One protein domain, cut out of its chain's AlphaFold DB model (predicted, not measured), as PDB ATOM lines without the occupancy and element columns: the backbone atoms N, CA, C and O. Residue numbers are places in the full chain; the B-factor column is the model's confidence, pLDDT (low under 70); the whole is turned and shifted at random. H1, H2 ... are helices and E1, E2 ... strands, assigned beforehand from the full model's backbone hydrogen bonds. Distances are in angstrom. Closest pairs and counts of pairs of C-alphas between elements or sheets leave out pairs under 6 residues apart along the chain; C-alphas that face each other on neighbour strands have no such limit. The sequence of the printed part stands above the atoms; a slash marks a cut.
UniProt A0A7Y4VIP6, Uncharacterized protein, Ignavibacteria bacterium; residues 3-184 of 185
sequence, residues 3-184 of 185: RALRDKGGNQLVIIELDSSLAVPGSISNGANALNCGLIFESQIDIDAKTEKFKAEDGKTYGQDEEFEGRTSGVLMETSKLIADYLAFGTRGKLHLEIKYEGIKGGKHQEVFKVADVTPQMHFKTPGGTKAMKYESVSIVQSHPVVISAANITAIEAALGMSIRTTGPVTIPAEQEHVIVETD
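What this domain is: This is residues 3 to 184 of the 185 residues of an uncharacterized protein of Ignavibacteria bacterium (UniProt A0A7Y4VIP6). Six antiparallel strands, E1 to E6, form a closed barrel with H2 and H3 packed on its outside, and the far ends of E2 and E3 run out of it as a long two-stranded arm whose tip, residues 52 to 65, sticks out. E9 is added to the barrel beside E5, and a small two-stranded sheet, E7 and E8, sits next to it. The printed part has 182 residues, with three named helices and nine named strands in the order H1 E1 E2 E3 H2 E4 E5 E6 E7 H3 E8 E9; the class is mixed, helices and strands. It is compact, with a radius of gyration of the C-alphas of 17.8 A, and spans 63 by 44 by 36 A, the arm making the length.

Where its parts are: H1, residues 4 to 7, begins at C-alpha 4 (16.424, -9.644, 52.878). E1 is residues 12 to 17, 17.2 A long. E2, residues 34 to 51, 33.6 A, bends by 110 degrees at residue 39 and ends at C-alpha 51 (7.918, 4.897, 12.606). E3, residues 66 to 76, measures 31.3 A. H2 is residues 81 to 90, E4 residues 95 to 105, 28.4 A. E5, residues 108 to 118, 27.7 A, bends by 70 degrees at residue 115. E6 is residues 133 to 139, E7 146 to 148, H3 150 to 160, 15.5 A, and E8 170 to 172. E9, residues 179 to 183, ends at C-alpha 183 (7.911, -18.693, 39.140).

How they stand to each other: Round the barrel run E1, E2, E3, E6, E5, E4 and back to E1. E1 E2 E3 and E4 E5 E6 are meanders, each strand the antiparallel neighbour of the one before. Across the pairs, within hydrogen-bond range, are N 35 and O 15 at 2.8 A for E1 and E2, N 46 and O 71 at 2.9 A for E2 and E3, N 74 and O 135 at 2.8 A for E3 and E6, N 117 and O 138 at 2.8 A for E6 and E5, N 98 and O 114 at 2.9 A for E5 and E4, and N 97 and O 16 at 2.7 A for E4 and E1. E9 pairs with E5, N 181 and O 111 at 2.8 A; E7 with E8, N 148 and O 170 at 2.8 A. H3 is on the barrel, outside, over E1 and E2 at a height over the sheet of 10.8 A; its closest C-alphas to E2 are Leu 160 and Asn 36, 5.8 A. H2 is on it, outside, at 8.4 A, only just over E2, with 3 of its C-alphas falling on E2; the C-alphas of Ile 83 and Cys 37 are closest, 6.7 A. H1 is not on the barrel. In H2 and H3 every O i to N i+4 pair is within hydrogen-bond range; H1 is too short for such a pair.

The domain as a whole: The two C-alphas farthest apart, Arg 3 and Asp 58, are 64.7 A apart. The printed part has no cut. The links E1 to E2, E2 to E3 and E5 to E6 are long. The mean pLDDT of the printed part is 83.2; it is under 70 at residues 3 to 9, 50 to 67 and 123 to 132.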
ATOM      1  N   ARG A   3      19.902 -10.388  55.250       30.61
ATOM      2  CA  ARG A   3      19.529 -11.450  54.297       30.61
ATOM      3  C   ARG A   3      18.442 -11.014  53.301       30.61
ATOM      4  O   ARG A   3      18.526 -11.361  52.135       30.61
ATOM      5  N   ALA A   4      17.523 -10.139  53.718       34.03
ATOM      6  CA  ALA A   4      16.424  -9.644  52.878       34.03
ATOM      7  C   ALA A   4      16.876  -8.706  51.737       34.03
ATOM      8  O   ALA A   4      16.220  -8.631  50.704       34.03
ATOM      9  N   LEU A   5      18.009  -8.011  51.903       37.25
ATOM     10  CA  LEU A   5      18.642  -7.234  50.827       37.25
ATOM     11  C   LEU A   5      19.356  -8.131  49.802       37.25
ATOM     12  O   LEU A   5      19.469  -7.743  48.647       37.25
ATOM     13  N   ARG A   6      19.786  -9.337  50.205       41.56
ATOM     14  CA  ARG A   6      20.272 -10.382  49.288       41.56
ATOM     15  C   ARG A   6      19.117 -11.107  48.581       41.56
ATOM     16  O   ARG A   6      19.258 -11.423  47.409       41.56
ATOM     17  N   ASP A   7      17.980 -11.302  49.252       40.03
ATOM     18  CA  ASP A   7      16.812 -12.016  48.695       40.03
ATOM     19  C   ASP A   7      15.975 -11.198  47.701       40.03
ATOM     20  O   ASP A   7      15.257 -11.776  46.893       40.03
ATOM     21  N   LYS A   8      16.093  -9.863  47.680       45.25
ATOM     22  CA  LYS A   8      15.568  -9.062  46.555       45.25
ATOM     23  C   LYS A   8      16.494  -9.057  45.332       45.25
ATOM     24  O   LYS A   8      16.174  -8.353  44.380       45.25
ATOM     25  N   GLY A   9      17.621  -9.782  45.381       59.00
ATOM     26  CA  GLY A   9      18.771  -9.762  44.463       59.00
ATOM     27  C   GLY A   9      18.480 -10.177  43.021       59.00
ATOM     28  O   GLY A   9      19.031 -11.159  42.535       59.00
ATOM     29  N   GLY A  10      17.593  -9.433  42.368       70.62
ATOM     30  CA  GLY A  10      17.360  -9.442  40.936       70.62
ATOM     31  C   GLY A  10      18.353  -8.574  40.183       70.62
ATOM     32  O   GLY A  10      19.369  -8.135  40.720       70.62
ATOM     33  N   ASN A  11      18.008  -8.304  38.934       84.56
ATOM     34  CA  ASN A  11      18.817  -7.591  37.963       84.56
ATOM     35  C   ASN A  11      20.122  -8.325  37.626       84.56
ATOM     36  O   ASN A  11      21.212  -7.765  37.707       84.56
ATOM     37  N   GLN A  12      19.997  -9.604  37.279       89.75
ATOM     38  CA  GLN A  12      21.097 -10.414  36.758       89.75
ATOM     39  C   GLN A  12      20.873 -10.702  35.282       89.75
ATOM     40  O   GLN A  12      19.732 -10.806  34.837       89.75
ATOM     41  N   LEU A  13      21.965 -10.848  34.541       91.75
ATOM     42  CA  LEU A  13      21.923 -11.046  33.101       91.75
ATOM     43  C   LEU A  13      22.941 -12.082  32.670       91.75
ATOM     44  O   LEU A  13      24.108 -12.021  33.062       91.75
ATOM     45  N   VAL A  14      22.504 -12.974  31.795       94.38
ATOM     46  CA  VAL A  14      23.395 -13.843  31.038       94.38
ATOM     47  C   VAL A  14      23.024 -13.852  29.574       94.38
ATOM     48  O   VAL A  14      21.864 -13.667  29.206       94.38
ATOM     49  N   ILE A  15      24.036 -14.087  28.750       95.81
ATOM     50  CA  ILE A  15      23.884 -14.250  27.311       95.81
ATOM     51  C   ILE A  15      24.550 -15.545  26.877       95.81
ATOM     52  O   ILE A  15      25.633 -15.887  27.351       95.81
ATOM     53  N   ILE A  16      23.896 -16.276  25.986       97.00
ATOM     54  CA  ILE A  16      24.366 -17.558  25.471       97.00
ATOM     55  C   ILE A  16      24.288 -17.492  23.957       97.00
ATOM     56  O   ILE A  16      23.224 -17.210  23.425       97.00
ATOM     57  N   GLU A  17      25.395 -17.722  23.263       96.38
ATOM     58  CA  GLU A  17      25.419 -17.804  21.803       96.38
ATOM     59  C   GLU A  17      24.448 -18.886  21.323       96.38
ATOM     60  O   GLU A  17      24.424 -19.993  21.861       96.38
ATOM     61  N   LEU A  18      23.652 -18.556  20.311       95.81
ATOM     62  CA  LEU A  18      22.787 -19.494  19.611       95.81
ATOM     63  C   LEU A  18      23.463 -19.967  18.325       95.81
ATOM     64  O   LEU A  18      24.192 -19.214  17.679       95.81
ATOM     65  N   ASP A  19      23.201 -21.213  17.939       92.75
ATOM     66  CA  ASP A  19      23.661 -21.737  16.656       92.75
ATOM     67  C   ASP A  19      22.822 -21.216  15.471       92.75
ATOM     68  O   ASP A  19      21.865 -20.453  15.620       92.75
ATOM     69  N   SER A  20      23.169 -21.648  14.256       88.50
ATOM     70  CA  SER A  20      22.455 -21.272  13.027       88.50
ATOM     71  C   SER A  20      20.989 -21.720  12.981       88.50
ATOM     72  O   SER A  20      20.242 -21.276  12.115       88.50
ATOM     73  N   SER A  21      20.585 -22.628  13.867       90.50
ATOM     74  CA  SER A  21      19.218 -23.122  14.024       90.50
ATOM     75  C   SER A  21      18.523 -22.516  15.248       90.50
ATOM     76  O   SER A  21      17.456 -22.989  15.634       90.50
ATOM     77  N   LEU A  22      19.107 -21.465  15.839       91.38
ATOM     78  CA  LEU A  22      18.636 -20.794  17.052       91.38
ATOM     79  C   LEU A  22      18.569 -21.714  18.278       91.38
ATOM     80  O   LEU A  22      17.808 -21.458  19.213       91.38
ATOM     81  N   ALA A  23      19.357 -22.789  18.290       92.38
ATOM     82  CA  ALA A  23      19.451 -23.698  19.418       92.38
ATOM     83  C   ALA A  23      20.629 -23.333  20.330       92.38
ATOM     84  O   ALA A  23      21.652 -22.792  19.904       92.38
ATOM     85  N   VAL A  24      20.476 -23.654  21.618       93.56
ATOM     86  CA  VAL A  24      21.569 -23.563  22.592       93.56
ATOM     87  C   VAL A  24      22.617 -24.633  22.247       93.56
ATOM     88  O   VAL A  24      22.245 -25.799  22.078       93.56
ATOM     89  N   PRO A  25      23.913 -24.285  22.158       92.25
ATOM     90  CA  PRO A  25      24.965 -25.228  21.806       92.25
ATOM     91  C   PRO A  25      25.111 -26.329  22.860       92.25
ATOM     92  O   PRO A  25      24.980 -26.091  24.060       92.25
ATOM     93  N   GLY A  26      25.465 -27.541  22.420       87.69
ATOM     94  CA  GLY A  26      25.575 -28.715  23.301       87.69
ATOM     95  C   GLY A  26      26.674 -28.632  24.372       87.69
ATOM     96  O   GLY A  26      26.652 -29.398  25.331       87.69
ATOM     97  N   SER A  27      27.625 -27.705  24.235       91.38
ATOM     98  CA  SER A  27      28.630 -27.388  25.255       91.38
ATOM     99  C   SER A  27      28.603 -25.896  25.550       91.38
ATOM    100  O   SER A  27      28.735 -25.109  24.618       91.38
ATOM    101  N   ILE A  28      28.492 -25.507  26.819       94.69
ATOM    102  CA  ILE A  28      28.417 -24.104  27.252       94.69
ATOM    103  C   ILE A  28      29.648 -23.787  28.098       94.69
ATOM    104  O   ILE A  28      29.974 -24.525  29.026       94.69
ATOM    105  N   SER A  29      30.342 -22.696  27.776       94.31
ATOM    106  CA  SER A  29      31.542 -22.249  28.476       94.31
ATOM    107  C   SER A  29      31.556 -20.729  28.614       94.31
ATOM    108  O   SER A  29      31.536 -19.994  27.621       94.31
ATOM    109  N   ASN A  30      31.663 -20.259  29.860       92.94
ATOM    110  CA  ASN A  30      31.735 -18.835  30.178       92.94
ATOM    111  C   ASN A  30      32.971 -18.180  29.529       92.94
ATOM    112  O   ASN A  30      34.086 -18.690  29.644       92.94
ATOM    113  N   GLY A  31      32.777 -17.054  28.845       90.25
ATOM    114  CA  GLY A  31      33.802 -16.331  28.093       90.25
ATOM    115  C   GLY A  31      34.135 -16.906  26.712       90.25
ATOM    116  O   GLY A  31      34.999 -16.344  26.042       90.25
ATOM    117  N   ALA A  32      33.480 -17.988  26.271       92.69
ATOM    118  CA  ALA A  32      33.695 -18.585  24.947       92.69
ATOM    119  C   ALA A  32      32.451 -18.496  24.053       92.69
ATOM    120  O   ALA A  32      32.509 -17.877  22.995       92.69
ATOM    121  N   ASN A  33      31.335 -19.072  24.500       93.81
ATOM    122  CA  ASN A  33      30.042 -19.052  23.798       93.81
ATOM    123  C   ASN A  33      28.872 -18.708  24.731       93.81
ATOM    124  O   ASN A  33      27.707 -18.853  24.381       93.81
ATOM    125  N   ALA A  34      29.181 -18.296  25.950       95.75
ATOM    126  CA  ALA A  34      28.232 -17.735  26.882       95.75
ATOM    127  C   ALA A  34      28.967 -16.758  27.786       95.75
ATOM    128  O   ALA A  34      30.183 -16.860  27.971       95.75
ATOM    129  N   LEU A  35      28.236 -15.826  28.374       94.38
ATOM    130  CA  LEU A  35      28.774 -14.880  29.327       94.38
ATOM    131  C   LEU A  35      27.813 -14.717  30.493       94.38
ATOM    132  O   LEU A  35      26.635 -14.404  30.308       94.38
ATOM    133  N   ASN A  36      28.354 -14.870  31.700       92.56
ATOM    134  CA  ASN A  36      27.699 -14.364  32.893       92.56
ATOM    135  C   ASN A  36      28.038 -12.879  33.067       92.56
ATOM    136  O   ASN A  36      29.171 -12.546  33.420       92.56
ATOM    137  N   CYS A  37      27.075 -11.994  32.795       87.69
ATOM    138  CA  CYS A  37      27.254 -10.547  32.945       87.69
ATOM    139  C   CYS A  37      27.133 -10.092  34.411       87.69
ATOM    140  O   CYS A  37      27.393  -8.927  34.714       87.69
ATOM    141  N   GLY A  38      26.753 -11.001  35.314       85.25
ATOM    142  CA  GLY A  38      26.645 -10.749  36.741       85.25
ATOM    143  C   GLY A  38      25.473  -9.838  37.089       85.25
ATOM    144  O   GLY A  38      24.418  -9.855  36.446       85.25
ATOM    145  N   LEU A  39      25.653  -9.065  38.160       85.44
ATOM    146  CA  LEU A  39      24.676  -8.078  38.611       85.44
ATOM    147  C   LEU A  39      24.736  -6.813  37.751       85.44
ATOM    148  O   LEU A  39      25.806  -6.271  37.457       85.44
ATOM    149  N   ILE A  40      23.559  -6.299  37.420       83.19
ATOM    150  CA  ILE A  40      23.376  -5.036  36.724       83.19
ATOM    151  C   ILE A  40      22.945  -3.976  37.743       83.19
ATOM    152  O   ILE A  40      22.091  -4.208  38.600       83.19
ATOM    153  N   PHE A  41      23.549  -2.795  37.657       80.62
ATOM    154  CA  PHE A  41      23.248  -1.662  38.526       80.62
ATOM    155  C   PHE A  41      21.881  -1.057  38.194       80.62
ATOM    156  O   PHE A  41      21.036  -0.889  39.067       80.62
ATOM    157  N   GLU A  42      21.663  -0.773  36.913       80.75
ATOM    158  CA  GLU A  42      20.412  -0.268  36.355       80.75
ATOM    159  C   GLU A  42      20.179  -0.941  35.007       80.75
ATOM    160  O   GLU A  42      21.133  -1.178  34.264       80.75
ATOM    161  N   SER A  43      18.936  -1.296  34.708       83.81
ATOM    162  CA  SER A  43      18.587  -1.897  33.429       83.81
ATOM    163  C   SER A  43      17.154  -1.568  33.037       83.81
ATOM    164  O   SER A  43      16.300  -1.331  33.892       83.81
ATOM    165  N   GLN A  44      16.899  -1.597  31.738       86.19
ATOM    166  CA  GLN A  44      15.601  -1.319  31.149       86.19
ATOM    167  C   GLN A  44      15.373  -2.284  29.986       86.19
ATOM    168  O   GLN A  44      16.321  -2.629  29.276       86.19
ATOM    169  N   ILE A  45      14.141  -2.771  29.845       85.75
ATOM    170  CA  ILE A  45      13.677  -3.502  28.665       85.75
ATOM    171  C   ILE A  45      12.531  -2.678  28.091       85.75
ATOM    172  O   ILE A  45      11.523  -2.503  28.773       85.75
ATOM    173  N   ASP A  46      12.706  -2.191  26.871       85.50
ATOM    174  CA  ASP A  46      11.740  -1.356  26.164       85.50
ATOM    175  C   ASP A  46      11.290  -2.037  24.879       85.50
ATOM    176  O   ASP A  46      12.036  -2.821  24.295       85.50
ATOM    177  N   ILE A  47      10.076  -1.714  24.441       84.12
ATOM    178  CA  ILE A  47       9.612  -1.967  23.081       84.12
ATOM    179  C   ILE A  47       9.223  -0.607  22.516       84.12
ATOM    180  O   ILE A  47       8.223  -0.022  22.934       84.12
ATOM    181  N   ASP A  48      10.033  -0.110  21.588       79.12
ATOM    182  CA  ASP A  48       9.812   1.178  20.943       79.12
ATOM    183  C   ASP A  48       9.217   0.973  19.546       79.12
ATOM    184  O   ASP A  48       9.682   0.134  18.774       79.12
ATOM    185  N   ALA A  49       8.200   1.763  19.197       72.81
ATOM    186  CA  ALA A  49       7.676   1.805  17.835       72.81
ATOM    187  C   ALA A  49       8.578   2.695  16.970       72.81
ATOM    188  O   ALA A  49       8.632   3.919  17.134       72.81
ATOM    189  N   LYS A  50       9.280   2.091  16.017       63.28
ATOM    190  CA  LYS A  50      10.031   2.791  14.987       63.28
ATOM    191  C   LYS A  50       9.081   3.126  13.840       63.28
ATOM    192  O   LYS A  50       8.682   2.271  13.057       63.28
ATOM    193  N   THR A  51       8.705   4.400  13.741       61.84
ATOM    194  CA  THR A  51       7.918   4.897  12.606       61.84
ATOM    195  C   THR A  51       8.853   5.429  11.523       61.84
ATOM    196  O   THR A  51       9.438   6.506  11.684       61.84
ATOM    197  N   GLU A  52       8.974   4.732  10.394       55.75
ATOM    198  CA  GLU A  52       9.639   5.298   9.217       55.75
ATOM    199  C   GLU A  52       8.665   6.215   8.471       55.75
ATOM    200  O   GLU A  52       7.693   5.781   7.860       55.75
ATOM    201  N   LYS A  53       8.893   7.529   8.564       58.34
ATOM    202  CA  LYS A  53       8.070   8.534   7.881       58.34
ATOM    203  C   LYS A  53       8.794   9.044   6.646       58.34
ATOM    204  O   LYS A  53       9.780   9.772   6.764       58.34
ATOM    205  N   PHE A  54       8.249   8.763   5.467       55.06
ATOM    206  CA  PHE A  54       8.678   9.419   4.238       55.06
ATOM    207  C   PHE A  54       8.015  10.795   4.140       55.06
ATOM    208  O   PHE A  54       6.791  10.921   4.047       55.06
ATOM    209  N   LYS A  55       8.830  11.854   4.175       52.78
ATOM    210  CA  LYS A  55       8.378  13.204   3.829       52.78
ATOM    211  C   LYS A  55       8.553  13.407   2.332       52.78
ATOM    212  O   LYS A  55       9.680  13.484   1.851       52.78
ATOM    213  N   ALA A  56       7.440  13.501   1.613       58.03
ATOM    214  CA  ALA A  56       7.456  13.947   0.229       58.03
ATOM    215  C   ALA A  56       7.719  15.463   0.166       58.03
ATOM    216  O   ALA A  56       7.388  16.206   1.093       58.03
ATOM    217  N   GLU A  57       8.279  15.921  -0.952       55.72
ATOM    218  CA  GLU A  57       8.624  17.330  -1.205       55.72
ATOM    219  C   GLU A  57       7.395  18.272  -1.165       55.72
ATOM    220  O   GLU A  57       7.529  19.460  -0.896       55.72
ATOM    221  N   ASP A  58       6.180  17.723  -1.316       57.09
ATOM    222  CA  ASP A  58       4.876  18.412  -1.200       57.09
ATOM    223  C   ASP A  58       4.386  18.583   0.264       57.09
ATOM    224  O   ASP A  58       3.224  18.885   0.526       57.09
ATOM    225  N   GLY A  59       5.239  18.317   1.262       56.22
ATOM    226  CA  GLY A  59       4.934  18.507   2.690       56.22
ATOM    227  C   GLY A  59       3.976  17.478   3.307       56.22
ATOM    228  O   GLY A  59       3.706  17.526   4.509       56.22
ATOM    229  N   LYS A  60       3.481  16.520   2.519       52.56
ATOM    230  CA  LYS A  60       2.620  15.426   2.982       52.56
ATOM    231  C   LYS A  60       3.458  14.218   3.413       52.56
ATOM    232  O   LYS A  60       4.467  13.887   2.792       52.56
ATOM    233  N   THR A  61       3.034  13.571   4.497       54.12
ATOM    234  CA  THR A  61       3.651  12.339   5.015       54.12
ATOM    235  C   THR A  61       2.815  11.155   4.540       54.12
ATOM    236  O   THR A  61       1.599  11.176   4.724       54.12
ATOM    237  N   TYR A  62       3.442  10.150   3.929       55.84
ATOM    238  CA  TYR A  62       2.768   8.939   3.452       55.84
ATOM    239  C   TYR A  62       3.555   7.692   3.871       55.84
ATOM    240  O   TYR A  62       4.783   7.736   3.917       55.84
ATOM    241  N   GLY A  63       2.827   6.602   4.146       47.78
ATOM    242  CA  GLY A  63       3.352   5.338   4.677       47.78
ATOM    243  C   GLY A  63       3.526   5.382   6.197       47.78
ATOM    244  O   GLY A  63       4.245   6.233   6.713       47.78
ATOM    245  N   GLN A  64       2.818   4.501   6.904       50.88
ATOM    246  CA  GLN A  64       2.968   4.264   8.340       50.88
ATOM    247  C   GLN A  64       3.113   2.755   8.515       50.88
ATOM    248  O   GLN A  64       2.132   2.066   8.776       50.88
ATOM    249  N   ASP A  65       4.330   2.265   8.306       53.88
ATOM    250  CA  ASP A  65       4.720   0.949   8.794       53.88
ATOM    251  C   ASP A  65       5.329   1.173  10.186       53.88
ATOM    252  O   ASP A  65       6.223   2.007  10.371       53.88
ATOM    253  N   GLU A  66       4.743   0.525  11.190       57.78
ATOM    254  CA  GLU A  66       5.226   0.537  12.568       57.78
ATOM    255  C   GLU A  66       6.021  -0.748  12.782       57.78
ATOM    256  O   GLU A  66       5.450  -1.835  12.846       57.78
ATOM    257  N   GLU A  67       7.342  -0.623  12.861       64.31
ATOM    258  CA  GLU A  67       8.200  -1.713  13.321       64.31
ATOM    259  C   GLU A  67       8.379  -1.573  14.834       64.31
ATOM    260  O   GLU A  67       8.637  -0.476  15.330       64.31
ATOM    261  N   PHE A  68       8.237  -2.663  15.582       72.38
ATOM    262  CA  PHE A  68       8.509  -2.679  17.017       72.38
ATOM    263  C   PHE A  68       9.934  -3.189  17.251       72.38
ATOM    264  O   PHE A  68      10.316  -4.244  16.751       72.38
ATOM    265  N   GLU A  69      10.741  -2.423  17.986       78.31
ATOM    266  CA  GLU A  69      12.110  -2.795  18.341       78.31
ATOM    267  C   GLU A  69      12.192  -3.019  19.852       78.31
ATOM    268  O   GLU A  69      12.076  -2.086  20.648       78.31
ATOM    269  N   GLY A  70      12.406  -4.273  20.253       83.94
ATOM    270  CA  GLY A  70      12.727  -4.605  21.635       83.94
ATOM    271  C   GLY A  70      14.177  -4.240  21.941       83.94
ATOM    272  O   GLY A  70      15.085  -4.722  21.268       83.94
ATOM    273  N   ARG A  71      14.434  -3.431  22.969       89.81
ATOM    274  CA  ARG A  71      15.791  -3.064  23.391       89.81
ATOM    275  C   ARG A  71      16.015  -3.396  24.851       89.81
ATOM    276  O   ARG A  71      15.146  -3.206  25.694       89.81
ATOM    277  N   THR A  72      17.218  -3.855  25.176       90.75
ATOM    278  CA  THR A  72      17.683  -3.895  26.563       90.75
ATOM    279  C   THR A  72      18.917  -3.049  26.711       90.75
ATOM    280  O   THR A  72      19.878  -3.194  25.962       90.75
ATOM    281  N   SER A  73      18.871  -2.158  27.691       90.56
ATOM    282  CA  SER A  73      19.995  -1.321  28.074       90.56
ATOM    283  C   SER A  73      20.284  -1.499  29.558       90.56
ATOM    284  O   SER A  73      19.390  -1.804  30.351       90.56
ATOM    285  N   GLY A  74      21.542  -1.344  29.955       86.81
ATOM    286  CA  GLY A  74      21.918  -1.384  31.356       86.81
ATOM    287  C   GLY A  74      23.373  -1.046  31.623       86.81
ATOM    288  O   GLY A  74      24.169  -0.821  30.713       86.81
ATOM    289  N   VAL A  75      23.721  -1.002  32.906       85.94
ATOM    290  CA  VAL A  75      25.086  -0.750  33.378       85.94
ATOM    291  C   VAL A  75      25.525  -1.906  34.261       85.94
ATOM    292  O   VAL A  75      24.997  -2.095  35.356       85.94
ATOM    293  N   LEU A  76      26.497  -2.682  33.791       84.19
ATOM    294  CA  LEU A  76      27.042  -3.813  34.533       84.19
ATOM    295  C   LEU A  76      27.818  -3.314  35.758       84.19
ATOM    296  O   LEU A  76      28.594  -2.360  35.670       84.19
ATOM    297  N   MET A  77      27.621  -3.969  36.906       79.50
ATOM    298  CA  MET A  77      28.387  -3.672  38.124       79.50
ATOM    299  C   MET A  77      29.794  -4.264  38.075       79.50
ATOM    300  O   MET A  77      30.704  -3.776  38.745       79.50
ATOM    301  N   GLU A  78      29.967  -5.328  37.298       73.50
ATOM    302  CA  GLU A  78      31.217  -6.059  37.194       73.50
ATOM    303  C   GLU A  78      32.019  -5.594  35.981       73.50
ATOM    304  O   GLU A  78      31.507  -5.387  34.883       73.50
ATOM    305  N   THR A  79      33.322  -5.425  36.180       75.44
ATOM    306  CA  THR A  79      34.270  -5.187  35.093       75.44
ATOM    307  C   THR A  79      35.395  -6.193  35.244       75.44
ATOM    308  O   THR A  79      36.193  -6.118  36.176       75.44
ATOM    309  N   SER A  80      35.449  -7.158  34.331       82.56
ATOM    310  CA  SER A  80      36.513  -8.155  34.259       82.56
ATOM    311  C   SER A  80      37.040  -8.238  32.832       82.56
ATOM    312  O   SER A  80      36.337  -7.889  31.882       82.56
ATOM    313  N   LYS A  81      38.276  -8.725  32.669       85.56
ATOM    314  CA  LYS A  81      38.846  -9.000  31.340       85.56
ATOM    315  C   LYS A  81      37.922  -9.911  30.526       85.56
ATOM    316  O   LYS A  81      37.713  -9.662  29.352       85.56
ATOM    317  N   LEU A  82      37.357 -10.935  31.169       88.88
ATOM    318  CA  LEU A  82      36.482 -11.907  30.521       88.88
ATOM    319  C   LEU A  82      35.203 -11.253  29.975       88.88
ATOM    320  O   LEU A  82      34.881 -11.448  28.809       88.88
ATOM    321  N   ILE A  83      34.532 -10.425  30.783       88.94
ATOM    322  CA  ILE A  83      33.333  -9.683  30.358       88.94
ATOM    323  C   ILE A  83      33.678  -8.714  29.226       88.94
ATOM    324  O   ILE A  83      32.992  -8.682  28.207       88.94
ATOM    325  N   ALA A  84      34.753  -7.943  29.381       88.12
ATOM    326  CA  ALA A  84      35.134  -6.948  28.392       88.12
ATOM    327  C   ALA A  84      35.552  -7.567  27.052       88.12
ATOM    328  O   ALA A  84      35.114  -7.088  26.012       88.12
ATOM    329  N   ASP A  85      36.352  -8.636  27.061       90.62
ATOM    330  CA  ASP A  85      36.776  -9.316  25.834       90.62
ATOM    331  C   ASP A  85      35.578  -9.953  25.120       90.62
ATOM    332  O   ASP A  85      35.452  -9.841  23.897       90.62
ATOM    333  N   TYR A  86      34.672 -10.586  25.871       92.25
ATOM    334  CA  TYR A  86      33.497 -11.219  25.286       92.25
ATOM    335  C   TYR A  86      32.540 -10.186  24.678       92.25
ATOM    336  O   TYR A  86      32.152 -10.329  23.524       92.25
ATOM    337  N   LEU A  87      32.213  -9.107  25.395       91.25
ATOM    338  CA  LEU A  87      31.345  -8.049  24.863       91.25
ATOM    339  C   LEU A  87      31.997  -7.259  23.722       91.25
ATOM    340  O   LEU A  87      31.297  -6.756  22.850       91.25
ATOM    341  N   ALA A  88      33.326  -7.141  23.696       89.12
ATOM    342  CA  ALA A  88      34.020  -6.429  22.628       89.12
ATOM    343  C   ALA A  88      34.155  -7.267  21.352       89.12
ATOM    344  O   ALA A  88      34.063  -6.713  20.251       89.12
ATOM    345  N   PHE A  89      34.421  -8.572  21.482       91.56
ATOM    346  CA  PHE A  89      34.825  -9.440  20.370       91.56
ATOM    347  C   PHE A  89      33.980 -10.707  20.232       91.56
ATOM    348  O   PHE A  89      33.725 -11.133  19.108       91.56
ATOM    349  N   GLY A  90      33.550 -11.298  21.346       89.38
ATOM    350  CA  GLY A  90      32.799 -12.555  21.387       89.38
ATOM    351  C   GLY A  90      31.377 -12.461  20.839       89.38
ATOM    352  O   GLY A  90      30.895 -13.451  20.300       89.38
ATOM    353  N   THR A  91      30.738 -11.286  20.904       91.75
ATOM    354  CA  THR A  91      29.343 -11.089  20.466       91.75
ATOM    355  C   THR A  91      29.175 -10.770  18.977       91.75
ATOM    356  O   THR A  91      28.059 -10.772  18.466       91.75
ATOM    357  N   ARG A  92      30.261 -10.483  18.249       91.62
ATOM    358  CA  ARG A  92      30.187  -9.957  16.876       91.62
ATOM    359  C   ARG A  92      29.595 -10.972  15.898       91.62
ATOM    360  O   ARG A  92      30.166 -12.043  15.708       91.62
ATOM    361  N   GLY A  93      28.523 -10.575  15.208       87.62
ATOM    362  CA  GLY A  93      27.909 -11.362  14.134       87.62
ATOM    363  C   GLY A  93      27.223 -12.639  14.621       87.62
ATOM    364  O   GLY A  93      27.115 -13.594  13.856       87.62
ATOM    365  N   LYS A  94      26.812 -12.671  15.893       92.38
ATOM    366  CA  LYS A  94      26.202 -13.829  16.544       92.38
ATOM    367  C   LYS A  94      24.912 -13.425  17.237       92.38
ATOM    368  O   LYS A  94      24.847 -12.383  17.886       92.38
ATOM    369  N   LEU A  95      23.918 -14.301  17.159       95.69
ATOM    370  CA  LEU A  95      22.704 -14.179  17.953       95.69
ATOM    371  C   LEU A  95      22.902 -14.839  19.309       95.69
ATOM    372  O   LEU A  95      23.629 -15.824  19.441       95.69
ATOM    373  N   HIS A  96      22.242 -14.287  20.316       97.31
ATOM    374  CA  HIS A  96      22.335 -14.759  21.682       97.31
ATOM    375  C   HIS A  96      20.943 -14.980  22.263       97.31
ATOM    376  O   HIS A  96      20.027 -14.202  22.024       97.31
ATOM    377  N   LEU A  97      20.788 -16.013  23.079       96.88
ATOM    378  CA  LEU A  97      19.726 -16.084  24.063       96.88
ATOM    379  C   LEU A  97      20.128 -15.191  25.229       96.88
ATOM    380  O   LEU A  97      21.123 -15.458  25.903       96.88
ATOM    381  N   GLU A  98      19.357 -14.143  25.467       96.50
ATOM    382  CA  GLU A  98      19.480 -13.322  26.660       96.50
ATOM    383  C   GLU A  98      18.464 -13.789  27.702       96.50
ATOM    384  O   GLU A  98      17.271 -13.914  27.415       96.50
ATOM    385  N   ILE A  99      18.958 -14.038  28.914       95.31
ATOM    386  CA  ILE A  99      18.144 -14.370  30.081       95.31
ATOM    387  C   ILE A  99      18.410 -13.307  31.134       95.31
ATOM    388  O   ILE A  99      19.538 -13.155  31.617       95.31
ATOM    389  N   LYS A 100      17.361 -12.576  31.494       93.75
ATOM    390  CA  LYS A 100      17.427 -11.511  32.487       93.75
ATOM    391  C   LYS A 100      16.519 -11.833  33.662       93.75
ATOM    392  O   LYS A 100      15.310 -11.964  33.503       93.75
ATOM    393  N   TYR A 101      17.092 -11.918  34.855       93.25
ATOM    394  CA  TYR A 101      16.332 -12.070  36.088       93.25
ATOM    395  C   TYR A 101      15.997 -10.690  36.657       93.25
ATOM    396  O   TYR A 101      16.886  -9.934  37.041       93.25
ATOM    397  N   GLU A 102      14.710 -10.360  36.735       90.38
ATOM    398  CA  GLU A 102      14.189  -9.065  37.195       90.38
ATOM    399  C   GLU A 102      14.082  -8.963  38.724       90.38
ATOM    400  O   GLU A 102      13.857  -7.881  39.270       90.38
ATOM    401  N   GLY A 103      14.246 -10.078  39.440       88.81
ATOM    402  CA  GLY A 103      13.995 -10.148  40.877       88.81
ATOM    403  C   GLY A 103      12.580 -10.609  41.207       88.81
ATOM    404  O   GLY A 103      11.883 -11.202  40.385       88.81
ATOM    405  N   ILE A 104      12.162 -10.341  42.447       89.44
ATOM    406  CA  ILE A 104      10.823 -10.682  42.927       89.44
ATOM    407  C   ILE A 104       9.873  -9.513  42.646       89.44
ATOM    408  O   ILE A 104       9.997  -8.453  43.270       89.44
ATOM    409  N   LYS A 105       8.895  -9.714  41.757       85.06
ATOM    410  CA  LYS A 105       7.810  -8.763  41.472       85.06
ATOM    411  C   LYS A 105       6.464  -9.442  41.696       85.06
ATOM    412  O   LYS A 105       6.278 -10.598  41.347       85.06
ATOM    413  N   GLY A 106       5.540  -8.754  42.367       86.88
ATOM    414  CA  GLY A 106       4.219  -9.326  42.664       86.88
ATOM    415  C   GLY A 106       4.243 -10.603  43.520       86.88
ATOM    416  O   GLY A 106       3.280 -11.358  43.497       86.88
ATOM    417  N   GLY A 107       5.325 -10.858  44.268       86.62
ATOM    418  CA  GLY A 107       5.476 -12.074  45.076       86.62
ATOM    419  C   GLY A 107       5.967 -13.301  44.306       86.62
ATOM    420  O   GLY A 107       5.957 -14.383  44.875       86.62
ATOM    421  N   LYS A 108       6.419 -13.136  43.059       90.44
ATOM    422  CA  LYS A 108       7.014 -14.193  42.235       90.44
ATOM    423  C   LYS A 108       8.374 -13.769  41.707       90.44
ATOM    424  O   LYS A 108       8.626 -12.576  41.530       90.44
ATOM    425  N   HIS A 109       9.241 -14.733  41.438       92.12
ATOM    426  CA  HIS A 109      10.432 -14.503  40.628       92.12
ATOM    427  C   HIS A 109      10.007 -14.201  39.193       92.12
ATOM    428  O   HIS A 109       9.150 -14.897  38.656       92.12
ATOM    429  N   GLN A 110      10.597 -13.176  38.580       93.06
ATOM    430  CA  GLN A 110      10.328 -12.813  37.192       93.06
ATOM    431  C   GLN A 110      11.611 -12.901  36.363       93.06
ATOM    432  O   GLN A 110      12.632 -12.311  36.721       93.06
ATOM    433  N   GLU A 111      11.546 -13.617  35.245       94.19
ATOM    434  CA  GLU A 111      12.636 -13.779  34.283       94.19
ATOM    435  C   GLU A 111      12.155 -13.421  32.877       94.19
ATOM    436  O   GLU A 111      11.023 -13.720  32.499       94.19
ATOM    437  N   VAL A 112      13.013 -12.764  32.102       95.06
ATOM    438  CA  VAL A 112      12.753 -12.392  30.711       95.06
ATOM    439  C   VAL A 112      13.713 -13.154  29.812       95.06
ATOM    440  O   VAL A 112      14.923 -13.127  30.031       95.06
ATOM    441  N   PHE A 113      13.159 -13.815  28.800       96.38
ATOM    442  CA  PHE A 113      13.904 -14.556  27.791       96.38
ATOM    443  C   PHE A 113      13.690 -13.904  26.432       96.38
ATOM    444  O   PHE A 113      12.551 -13.628  26.049       96.38
ATOM    445  N   LYS A 114      14.772 -13.689  25.687       95.31
ATOM    446  CA  LYS A 114      14.710 -13.116  24.339       95.31
ATOM    447  C   LYS A 114      15.857 -13.606  23.463       95.31
ATOM    448  O   LYS A 114      16.935 -13.925  23.962       95.31
ATOM    449  N   VAL A 115      15.637 -13.609  22.153       96.00
ATOM    450  CA  VAL A 115      16.722 -13.725  21.172       96.00
ATOM    451  C   VAL A 115      17.239 -12.322  20.892       96.00
ATOM    452  O   VAL A 115      16.455 -11.430  20.583       96.00
ATOM    453  N   ALA A 116      18.541 -12.117  21.032       95.19
ATOM    454  CA  ALA A 116      19.163 -10.808  21.040       95.19
ATOM    455  C   ALA A 116      20.387 -10.753  20.125       95.19
ATOM    456  O   ALA A 116      21.237 -11.645  20.150       95.19
ATOM    457  N   ASP A 117      20.510  -9.660  19.381       94.50
ATOM    458  CA  ASP A 117      21.787  -9.201  18.848       94.50
ATOM    459  C   ASP A 117      22.421  -8.264  19.881       94.50
ATOM    460  O   ASP A 117      21.841  -7.248  20.277       94.50
ATOM    461  N   VAL A 118      23.583  -8.657  20.398       93.19
ATOM    462  CA  VAL A 118      24.266  -7.933  21.472       93.19
ATOM    463  C   VAL A 118      25.265  -6.977  20.849       93.19
ATOM    464  O   VAL A 118      26.266  -7.410  20.271       93.19
ATOM    465  N   THR A 119      25.041  -5.676  21.036       90.75
ATOM    466  CA  THR A 119      25.912  -4.631  20.501       90.75
ATOM    467  C   THR A 119      27.338  -4.826  21.020       90.75
ATOM    468  O   THR A 119      27.563  -4.782  22.237       90.75
ATOM    469  N   PRO A 120      28.331  -5.021  20.132       86.94
ATOM    470  CA  PRO A 120      29.716  -5.119  20.552       86.94
ATOM    471  C   PRO A 120      30.157  -3.817  21.218       86.94
ATOM    472  O   PRO A 120      30.135  -2.751  20.600       86.94
ATOM    473  N   GLN A 121      30.564  -3.892  22.479       83.44
ATOM    474  CA  GLN A 121      30.833  -2.711  23.294       83.44
ATOM    475  C   GLN A 121      32.010  -2.940  24.234       83.44
ATOM    476  O   GLN A 121      32.199  -4.014  24.803       83.44
ATOM    477  N   MET A 122      32.817  -1.897  24.402       76.12
ATOM    478  CA  MET A 122      33.955  -1.890  25.311       76.12
ATOM    479  C   MET A 122      34.064  -0.495  25.908       76.12
ATOM    480  O   MET A 122      34.388   0.468  25.213       76.12
ATOM    481  N   HIS A 123      33.781  -0.374  27.202       69.31
ATOM    482  CA  HIS A 123      33.806   0.909  27.890       69.31
ATOM    483  C   HIS A 123      34.636   0.815  29.172       69.31
ATOM    484  O   HIS A 123      34.186   0.369  30.218       69.31
ATOM    485  N   PHE A 124      35.878   1.290  29.107       64.62
ATOM    486  CA  PHE A 124      36.731   1.430  30.284       64.62
ATOM    487  C   PHE A 124      36.803   2.901  30.677       64.62
ATOM    488  O   PHE A 124      37.474   3.691  30.017       64.62
ATOM    489  N   LYS A 125      36.107   3.288  31.751       60.84
ATOM    490  CA  LYS A 125      36.172   4.653  32.287       60.84
ATOM    491  C   LYS A 125      36.749   4.662  33.699       60.84
ATOM    492  O   LYS A 125      36.227   4.006  34.595       60.84
ATOM    493  N   THR A 126      37.793   5.461  33.905       59.81
ATOM    494  CA  THR A 126      38.350   5.802  35.224       59.81
ATOM    495  C   THR A 126      38.613   7.317  35.298       59.81
ATOM    496  O   THR A 126      38.994   7.890  34.276       59.81
ATOM    497  N   PRO A 127      38.399   8.003  36.447       60.19
ATOM    498  CA  PRO A 127      37.811   7.545  37.714       60.19
ATOM    499  C   PRO A 127      36.274   7.742  37.770       60.19
ATOM    500  O   PRO A 127      35.758   8.770  37.335       60.19
ATOM    501  N   GLY A 128      35.533   6.758  38.309       54.88
ATOM    502  CA  GLY A 128      34.060   6.806  38.464       54.88
ATOM    503  C   GLY A 128      33.320   5.486  38.173       54.88
ATOM    504  O   GLY A 128      32.289   5.506  37.507       54.88
ATOM    505  N   GLY A 129      33.869   4.351  38.630       53.91
ATOM    506  CA  GLY A 129      33.625   2.982  38.134       53.91
ATOM    507  C   GLY A 129      32.183   2.461  38.039       53.91
ATOM    508  O   GLY A 129      31.959   1.480  37.342       53.91
ATOM    509  N   THR A 130      31.190   3.114  38.640       53.59
ATOM    510  CA  THR A 130      29.785   2.662  38.626       53.59
ATOM    511  C   THR A 130      29.071   2.852  37.283       53.59
ATOM    512  O   THR A 130      27.955   2.382  37.130       53.59
ATOM    513  N   LYS A 131      29.678   3.555  36.315       58.97
ATOM    514  CA  LYS A 131      29.109   3.788  34.969       58.97
ATOM    515  C   LYS A 131      30.003   3.280  33.838       58.97
ATOM    516  O   LYS A 131      29.929   3.794  32.722       58.97
ATOM    517  N   ALA A 132      30.927   2.372  34.150       62.41
ATOM    518  CA  ALA A 132      31.988   2.012  33.221       62.41
ATOM    519  C   ALA A 132      31.478   1.094  32.108       62.41
ATOM    520  O   ALA A 132      31.650   1.447  30.952       62.41
ATOM    521  N   MET A 133      30.797  -0.009  32.425       78.06
ATOM    522  CA  MET A 133      30.440  -1.029  31.433       78.06
ATOM    523  C   MET A 133      28.958  -0.965  31.072       78.06
ATOM    524  O   MET A 133      28.113  -1.530  31.763       78.06
ATOM    525  N   LYS A 134      28.643  -0.263  29.982       85.12
ATOM    526  CA  LYS A 134      27.302  -0.306  29.393       85.12
ATOM    527  C   LYS A 134      27.041  -1.665  28.751       85.12
ATOM    528  O   LYS A 134      27.963  -2.280  28.215       85.12
ATOM    529  N   TYR A 135      25.790  -2.090  28.829       89.69
ATOM    530  CA  TYR A 135      25.242  -3.228  28.123       89.69
ATOM    531  C   TYR A 135      24.076  -2.767  27.255       89.69
ATOM    532  O   TYR A 135      23.127  -2.186  27.775       89.69
ATOM    533  N   GLU A 136      24.144  -3.039  25.959       91.88
ATOM    534  CA  GLU A 136      23.056  -2.833  25.008       91.88
ATOM    535  C   GLU A 136      22.847  -4.074  24.128       91.88
ATOM    536  O   GLU A 136      23.810  -4.700  23.674       91.88
ATOM    537  N   SER A 137      21.583  -4.419  23.885       93.25
ATOM    538  CA  SER A 137      21.174  -5.466  22.945       93.25
ATOM    539  C   SER A 137      19.798  -5.171  22.344       93.25
ATOM    540  O   SER A 137      18.958  -4.517  22.971       93.25
ATOM    541  N   VAL A 138      19.571  -5.675  21.133       93.25
ATOM    542  CA  VAL A 138      18.318  -5.534  20.376       93.25
ATOM    543  C   VAL A 138      17.683  -6.909  20.202       93.25
ATOM    544  O   VAL A 138      18.369  -7.873  19.869       93.25
ATOM    545  N   SER A 139      16.382  -7.017  20.453       92.19
ATOM    546  CA  SER A 139      15.611  -8.236  20.228       92.19
ATOM    547  C   SER A 139      15.488  -8.524  18.738       92.19
ATOM    548  O   SER A 139      15.101  -7.655  17.961       92.19
ATOM    549  N   ILE A 140      15.757  -9.768  18.348       92.25
ATOM    550  CA  ILE A 140      15.552 -10.245  16.981       92.25
ATOM    551  C   ILE A 140      14.320 -11.141  16.973       92.25
ATOM    552  O   ILE A 140      14.363 -12.281  17.447       92.25
ATOM    553  N   VAL A 141      13.228 -10.610  16.430       90.56
ATOM    554  CA  VAL A 141      11.954 -11.318  16.287       90.56
ATOM    555  C   VAL A 141      12.111 -12.475  15.299       90.56
ATOM    556  O   VAL A 141      12.712 -12.324  14.237       90.56
ATOM    557  N   GLN A 142      11.594 -13.645  15.671       91.00
ATOM    558  CA  GLN A 142      11.684 -14.865  14.870       91.00
ATOM    559  C   GLN A 142      10.323 -15.226  14.285       91.00
ATOM    560  O   GLN A 142       9.305 -15.135  14.970       91.00
ATOM    561  N   SER A 143      10.316 -15.729  13.051       91.75
ATOM    562  CA  SER A 143       9.090 -16.168  12.367       91.75
ATOM    563  C   SER A 143       8.559 -17.522  12.840       91.75
ATOM    564  O   SER A 143       7.487 -17.976  12.434       91.75
ATOM    565  N   HIS A 144       9.306 -18.192  13.713       92.75
ATOM    566  CA  HIS A 144       8.943 -19.460  14.324       92.75
ATOM    567  C   HIS A 144       9.295 -19.445  15.816       92.75
ATOM    568  O   HIS A 144      10.210 -18.728  16.225       92.75
ATOM    569  N   PRO A 145       8.597 -20.241  16.645       93.50
ATOM    570  CA  PRO A 145       8.892 -20.291  18.068       93.50
ATOM    571  C   PRO A 145      10.314 -20.803  18.317       93.50
ATOM    572  O   PRO A 145      10.782 -21.732  17.652       93.50
ATOM    573  N   VAL A 146      10.975 -20.223  19.316       95.19
ATOM    574  CA  VAL A 146      12.281 -20.673  19.811       95.19
ATOM    575  C   VAL A 146      12.065 -21.370  21.145       95.19
ATOM    576  O   VAL A 146      11.523 -20.783  22.081       95.19
ATOM    577  N   VAL A 147      12.463 -22.640  21.227       95.38
ATOM    578  CA  VAL A 147      12.223 -23.488  22.402       95.38
ATOM    579  C   VAL A 147      13.532 -23.766  23.128       95.38
ATOM    580  O   VAL A 147      14.443 -24.400  22.598       95.38
ATOM    581  N   ILE A 148      13.593 -23.343  24.383       95.81
ATOM    582  CA  ILE A 148      14.690 -23.595  25.302       95.81
ATOM    583  C   ILE A 148      14.270 -24.774  26.179       95.81
ATOM    584  O   ILE A 148      13.374 -24.664  27.017       95.81
ATOM    585  N   SER A 149      14.892 -25.932  25.960       95.75
ATOM    586  CA  SER A 149      14.578 -27.140  26.726       95.75
ATOM    587  C   SER A 149      14.989 -27.003  28.199       95.75
ATOM    588  O   SER A 149      15.929 -26.280  28.526       95.75
ATOM    589  N   ALA A 150      14.337 -27.754  29.092       94.81
ATOM    590  CA  ALA A 150      14.742 -27.834  30.499       94.81
ATOM    591  C   ALA A 150      16.213 -28.278  30.658       94.81
ATOM    592  O   ALA A 150      16.947 -27.729  31.475       94.81
ATOM    593  N   ALA A 151      16.673 -29.210  29.813       94.81
ATOM    594  CA  ALA A 151      18.066 -29.658  29.800       94.81
ATOM    595  C   ALA A 151      19.043 -28.523  29.449       94.81
ATOM    596  O   ALA A 151      20.108 -28.429  30.058       94.81
ATOM    597  N   ASN A 152      18.668 -27.638  28.517       95.19
ATOM    598  CA  ASN A 152      19.472 -26.463  28.182       95.19
ATOM    599  C   ASN A 152      19.559 -25.509  29.373       95.19
ATOM    600  O   ASN A 152      20.646 -25.032  29.670       95.19
ATOM    601  N   ILE A 153      18.454 -25.267  30.085       94.50
ATOM    602  CA  ILE A 153      18.468 -24.394  31.266       94.50
ATOM    603  C   ILE A 153      19.412 -24.948  32.336       94.50
ATOM    604  O   ILE A 153      20.306 -24.236  32.787       94.50
ATOM    605  N   THR A 154      19.296 -26.237  32.668       93.69
ATOM    606  CA  THR A 154      20.201 -26.886  33.628       93.69
ATOM    607  C   THR A 154      21.667 -26.813  33.183       93.69
ATOM    608  O   THR A 154      22.556 -26.588  34.005       93.69
ATOM    609  N   ALA A 155      21.943 -26.973  31.884       93.56
ATOM    610  CA  ALA A 155      23.295 -26.844  31.346       93.56
ATOM    611  C   ALA A 155      23.841 -25.410  31.476       93.56
ATOM    612  O   ALA A 155      25.012 -25.232  31.819       93.56
ATOM    613  N   ILE A 156      23.002 -24.392  31.247       94.06
ATOM    614  CA  ILE A 156      23.364 -22.976  31.401       94.06
ATOM    615  C   ILE A 156      23.698 -22.669  32.863       94.06
ATOM    616  O   ILE A 156      24.757 -22.102  33.137       94.06
ATOM    617  N   GLU A 157      22.839 -23.072  33.803       92.62
ATOM    618  CA  GLU A 157      23.069 -22.872  35.240       92.62
ATOM    619  C   GLU A 157      24.399 -23.480  35.691       92.62
ATOM    620  O   GLU A 157      25.205 -22.817  36.350       92.62
ATOM    621  N   ALA A 158      24.662 -24.726  35.280       92.00
ATOM    622  CA  ALA A 158      25.887 -25.436  35.623       92.00
ATOM    623  C   ALA A 158      27.141 -24.761  35.042       92.00
ATOM    624  O   ALA A 158      28.162 -24.669  35.726       92.00
ATOM    625  N   ALA A 159      27.075 -24.275  33.800       92.44
ATOM    626  CA  ALA A 159      28.213 -23.658  33.121       92.44
ATOM    627  C   ALA A 159      28.512 -22.228  33.602       92.44
ATOM    628  O   ALA A 159      29.675 -21.817  33.637       92.44
ATOM    629  N   LEU A 160      27.477 -21.457  33.951       90.81
ATOM    630  CA  LEU A 160      27.602 -20.039  34.305       90.81
ATOM    631  C   LEU A 160      27.597 -19.775  35.815       90.81
ATOM    632  O   LEU A 160      27.876 -18.647  36.230       90.81
ATOM    633  N   GLY A 161      27.308 -20.793  36.631       84.00
ATOM    634  CA  GLY A 161      27.290 -20.683  38.090       84.00
ATOM    635  C   GLY A 161      26.205 -19.737  38.602       84.00
ATOM    636  O   GLY A 161      26.398 -19.071  39.620       84.00
ATOM    637  N   MET A 162      25.089 -19.643  37.880       81.69
ATOM    638  CA  MET A 162      23.943 -18.812  38.237       81.69
ATOM    639  C   MET A 162      22.730 -19.676  38.589       81.69
ATOM    640  O   MET A 162      22.663 -20.833  38.188       81.69
ATOM    641  N   SER A 163      21.759 -19.096  39.293       85.50
ATOM    642  CA  SER A 163      20.466 -19.737  39.543       85.50
ATOM    643  C   SER A 163      19.406 -19.139  38.625       85.50
ATOM    644  O   SER A 163      18.992 -18.001  38.848       85.50
ATOM    645  N   ILE A 164      18.978 -19.910  37.630       90.56
ATOM    646  CA  ILE A 164      17.808 -19.631  36.797       90.56
ATOM    647  C   ILE A 164      16.605 -20.252  37.510       90.56
ATOM    648  O   ILE A 164      16.621 -21.414  37.907       90.56
ATOM    649  N   ARG A 165      15.557 -19.468  37.753       92.19
ATOM    650  CA  ARG A 165      14.399 -19.917  38.546       92.19
ATOM    651  C   ARG A 165      13.437 -20.761  37.725       92.19
ATOM    652  O   ARG A 165      12.833 -21.699  38.243       92.19
ATOM    653  N   THR A 166      13.333 -20.461  36.441       92.56
ATOM    654  CA  THR A 166      12.545 -21.226  35.486       92.56
ATOM    655  C   THR A 166      13.188 -22.582  35.215       92.56
ATOM    656  O   THR A 166      14.275 -22.651  34.667       92.56
ATOM    657  N   THR A 167      12.495 -23.679  35.519       89.31
ATOM    658  CA  THR A 167      12.982 -25.050  35.253       89.31
ATOM    659  C   THR A 167      12.780 -25.506  33.801       89.31
ATOM    660  O   THR A 167      13.392 -26.480  33.364       89.31
ATOM    661  N   GLY A 168      11.955 -24.789  33.033       87.50
ATOM    662  CA  GLY A 168      11.697 -25.022  31.612       87.50
ATOM    663  C   GLY A 168      10.644 -26.100  31.304       87.50
ATOM    664  O   GLY A 168      10.094 -26.720  32.213       87.50
ATOM    665  N   PRO A 169      10.363 -26.350  30.009       93.38
ATOM    666  CA  PRO A 169      10.882 -25.609  28.859       93.38
ATOM    667  C   PRO A 169      10.334 -24.177  28.795       93.38
ATOM    668  O   PRO A 169       9.256 -23.891  29.311       93.38
ATOM    669  N   VAL A 170      11.075 -23.286  28.140       96.31
ATOM    670  CA  VAL A 170      10.626 -21.925  27.822       96.31
ATOM    671  C   VAL A 170      10.470 -21.808  26.320       96.31
ATOM    672  O   VAL A 170      11.373 -22.177  25.574       96.31
ATOM    673  N   THR A 171       9.337 -21.278  25.876       96.44
ATOM    674  CA  THR A 171       9.084 -21.011  24.461       96.44
ATOM    675  C   THR A 171       8.950 -19.513  24.272       96.44
ATOM    676  O   THR A 171       8.016 -18.921  24.806       96.44
ATOM    677  N   ILE A 172       9.860 -18.919  23.503       95.12
ATOM    678  CA  ILE A 172       9.676 -17.575  22.950       95.12
ATOM    679  C   ILE A 172       8.750 -17.744  21.737       95.12
ATOM    680  O   ILE A 172       9.133 -18.457  20.799       95.12
ATOM    681  N   PRO A 173       7.518 -17.201  21.754       94.56
ATOM    682  CA  PRO A 173       6.589 -17.357  20.638       94.56
ATOM    683  C   PRO A 173       7.118 -16.709  19.355       94.56
ATOM    684  O   PRO A 173       7.942 -15.799  19.402       94.56
ATOM    685  N   ALA A 174       6.620 -17.173  18.208       91.75
ATOM    686  CA  ALA A 174       6.864 -16.489  16.942       91.75
ATOM    687  C   ALA A 174       6.307 -15.058  16.992       91.75
ATOM    688  O   ALA A 174       5.289 -14.822  17.650       91.75
ATOM    689  N   GLU A 175       6.947 -14.141  16.268       90.62
ATOM    690  CA  GLU A 175       6.520 -12.740  16.143       90.62
ATOM    691  C   GLU A 175       6.476 -11.973  17.484       90.62
ATOM    692  O   GLU A 175       5.692 -11.041  17.645       90.62
ATOM    693  N   GLN A 176       7.290 -12.378  18.469       88.44
ATOM    694  CA  GLN A 176       7.436 -11.685  19.756       88.44
ATOM    695  C   GLN A 176       8.905 -11.398  20.079       88.44
ATOM    696  O   GLN A 176       9.788 -12.224  19.843       88.44
ATOM    697  N   GLU A 177       9.168 -10.231  20.667       89.75
ATOM    698  CA  GLU A 177      10.509  -9.765  21.027       89.75
ATOM    699  C   GLU A 177      11.078 -10.494  22.246       89.75
ATOM    700  O   GLU A 177      12.299 -10.594  22.390       89.75
ATOM    701  N   HIS A 178      10.207 -10.938  23.158       92.56
ATOM    702  CA  HIS A 178      10.577 -11.625  24.390       92.56
ATOM    703  C   HIS A 178       9.391 -12.380  25.000       92.56
ATOM    704  O   HIS A 178       8.234 -12.140  24.667       92.56
ATOM    705  N   VAL A 179       9.685 -13.255  25.960       95.12
ATOM    706  CA  VAL A 179       8.693 -13.866  26.850       95.12
ATOM    707  C   VAL A 179       9.070 -13.599  28.302       95.12
ATOM    708  O   VAL A 179      10.243 -13.654  28.676       95.12
ATOM    709  N   ILE A 180       8.065 -13.302  29.120       94.88
ATOM    710  CA  ILE A 180       8.208 -13.135  30.566       94.88
ATOM    711  C   ILE A 180       7.708 -14.410  31.239       94.88
ATOM    712  O   ILE A 180       6.579 -14.838  31.001       94.88
ATOM    713  N   VAL A 181       8.538 -14.997  32.094       96.00
ATOM    714  CA  VAL A 181       8.197 -16.169  32.898       96.00
ATOM    715  C   VAL A 181       8.168 -15.771  34.367       96.00
ATOM    716  O   VAL A 181       9.054 -15.068  34.856       96.00
ATOM    717  N   GLU A 182       7.132 -16.218  35.071       94.38
ATOM    718  CA  GLU A 182       7.004 -16.047  36.513       94.38
ATOM    719  C   GLU A 182       7.072 -17.402  37.214       94.38
ATOM    720  O   GLU A 182       6.369 -18.336  36.821       94.38
ATOM    721  N   THR A 183       7.856 -17.499  38.287       92.56
ATOM    722  CA  THR A 183       7.911 -18.693  39.140       92.56
ATOM    723  C   THR A 183       7.656 -18.340  40.599       92.56
ATOM    724  O   THR A 183       7.977 -17.240  41.057       92.56
ATOM    725  N   ASP A 184       7.088 -19.281  41.345       89.00
ATOM    726  CA  ASP A 184       6.853 -19.119  42.781       89.00
ATOM    727  C   ASP A 184       8.178 -19.068  43.574       89.00
ATOM    728  O   ASP A 184       9.232 -19.448  43.055       89.00
TER     729      ASP A 184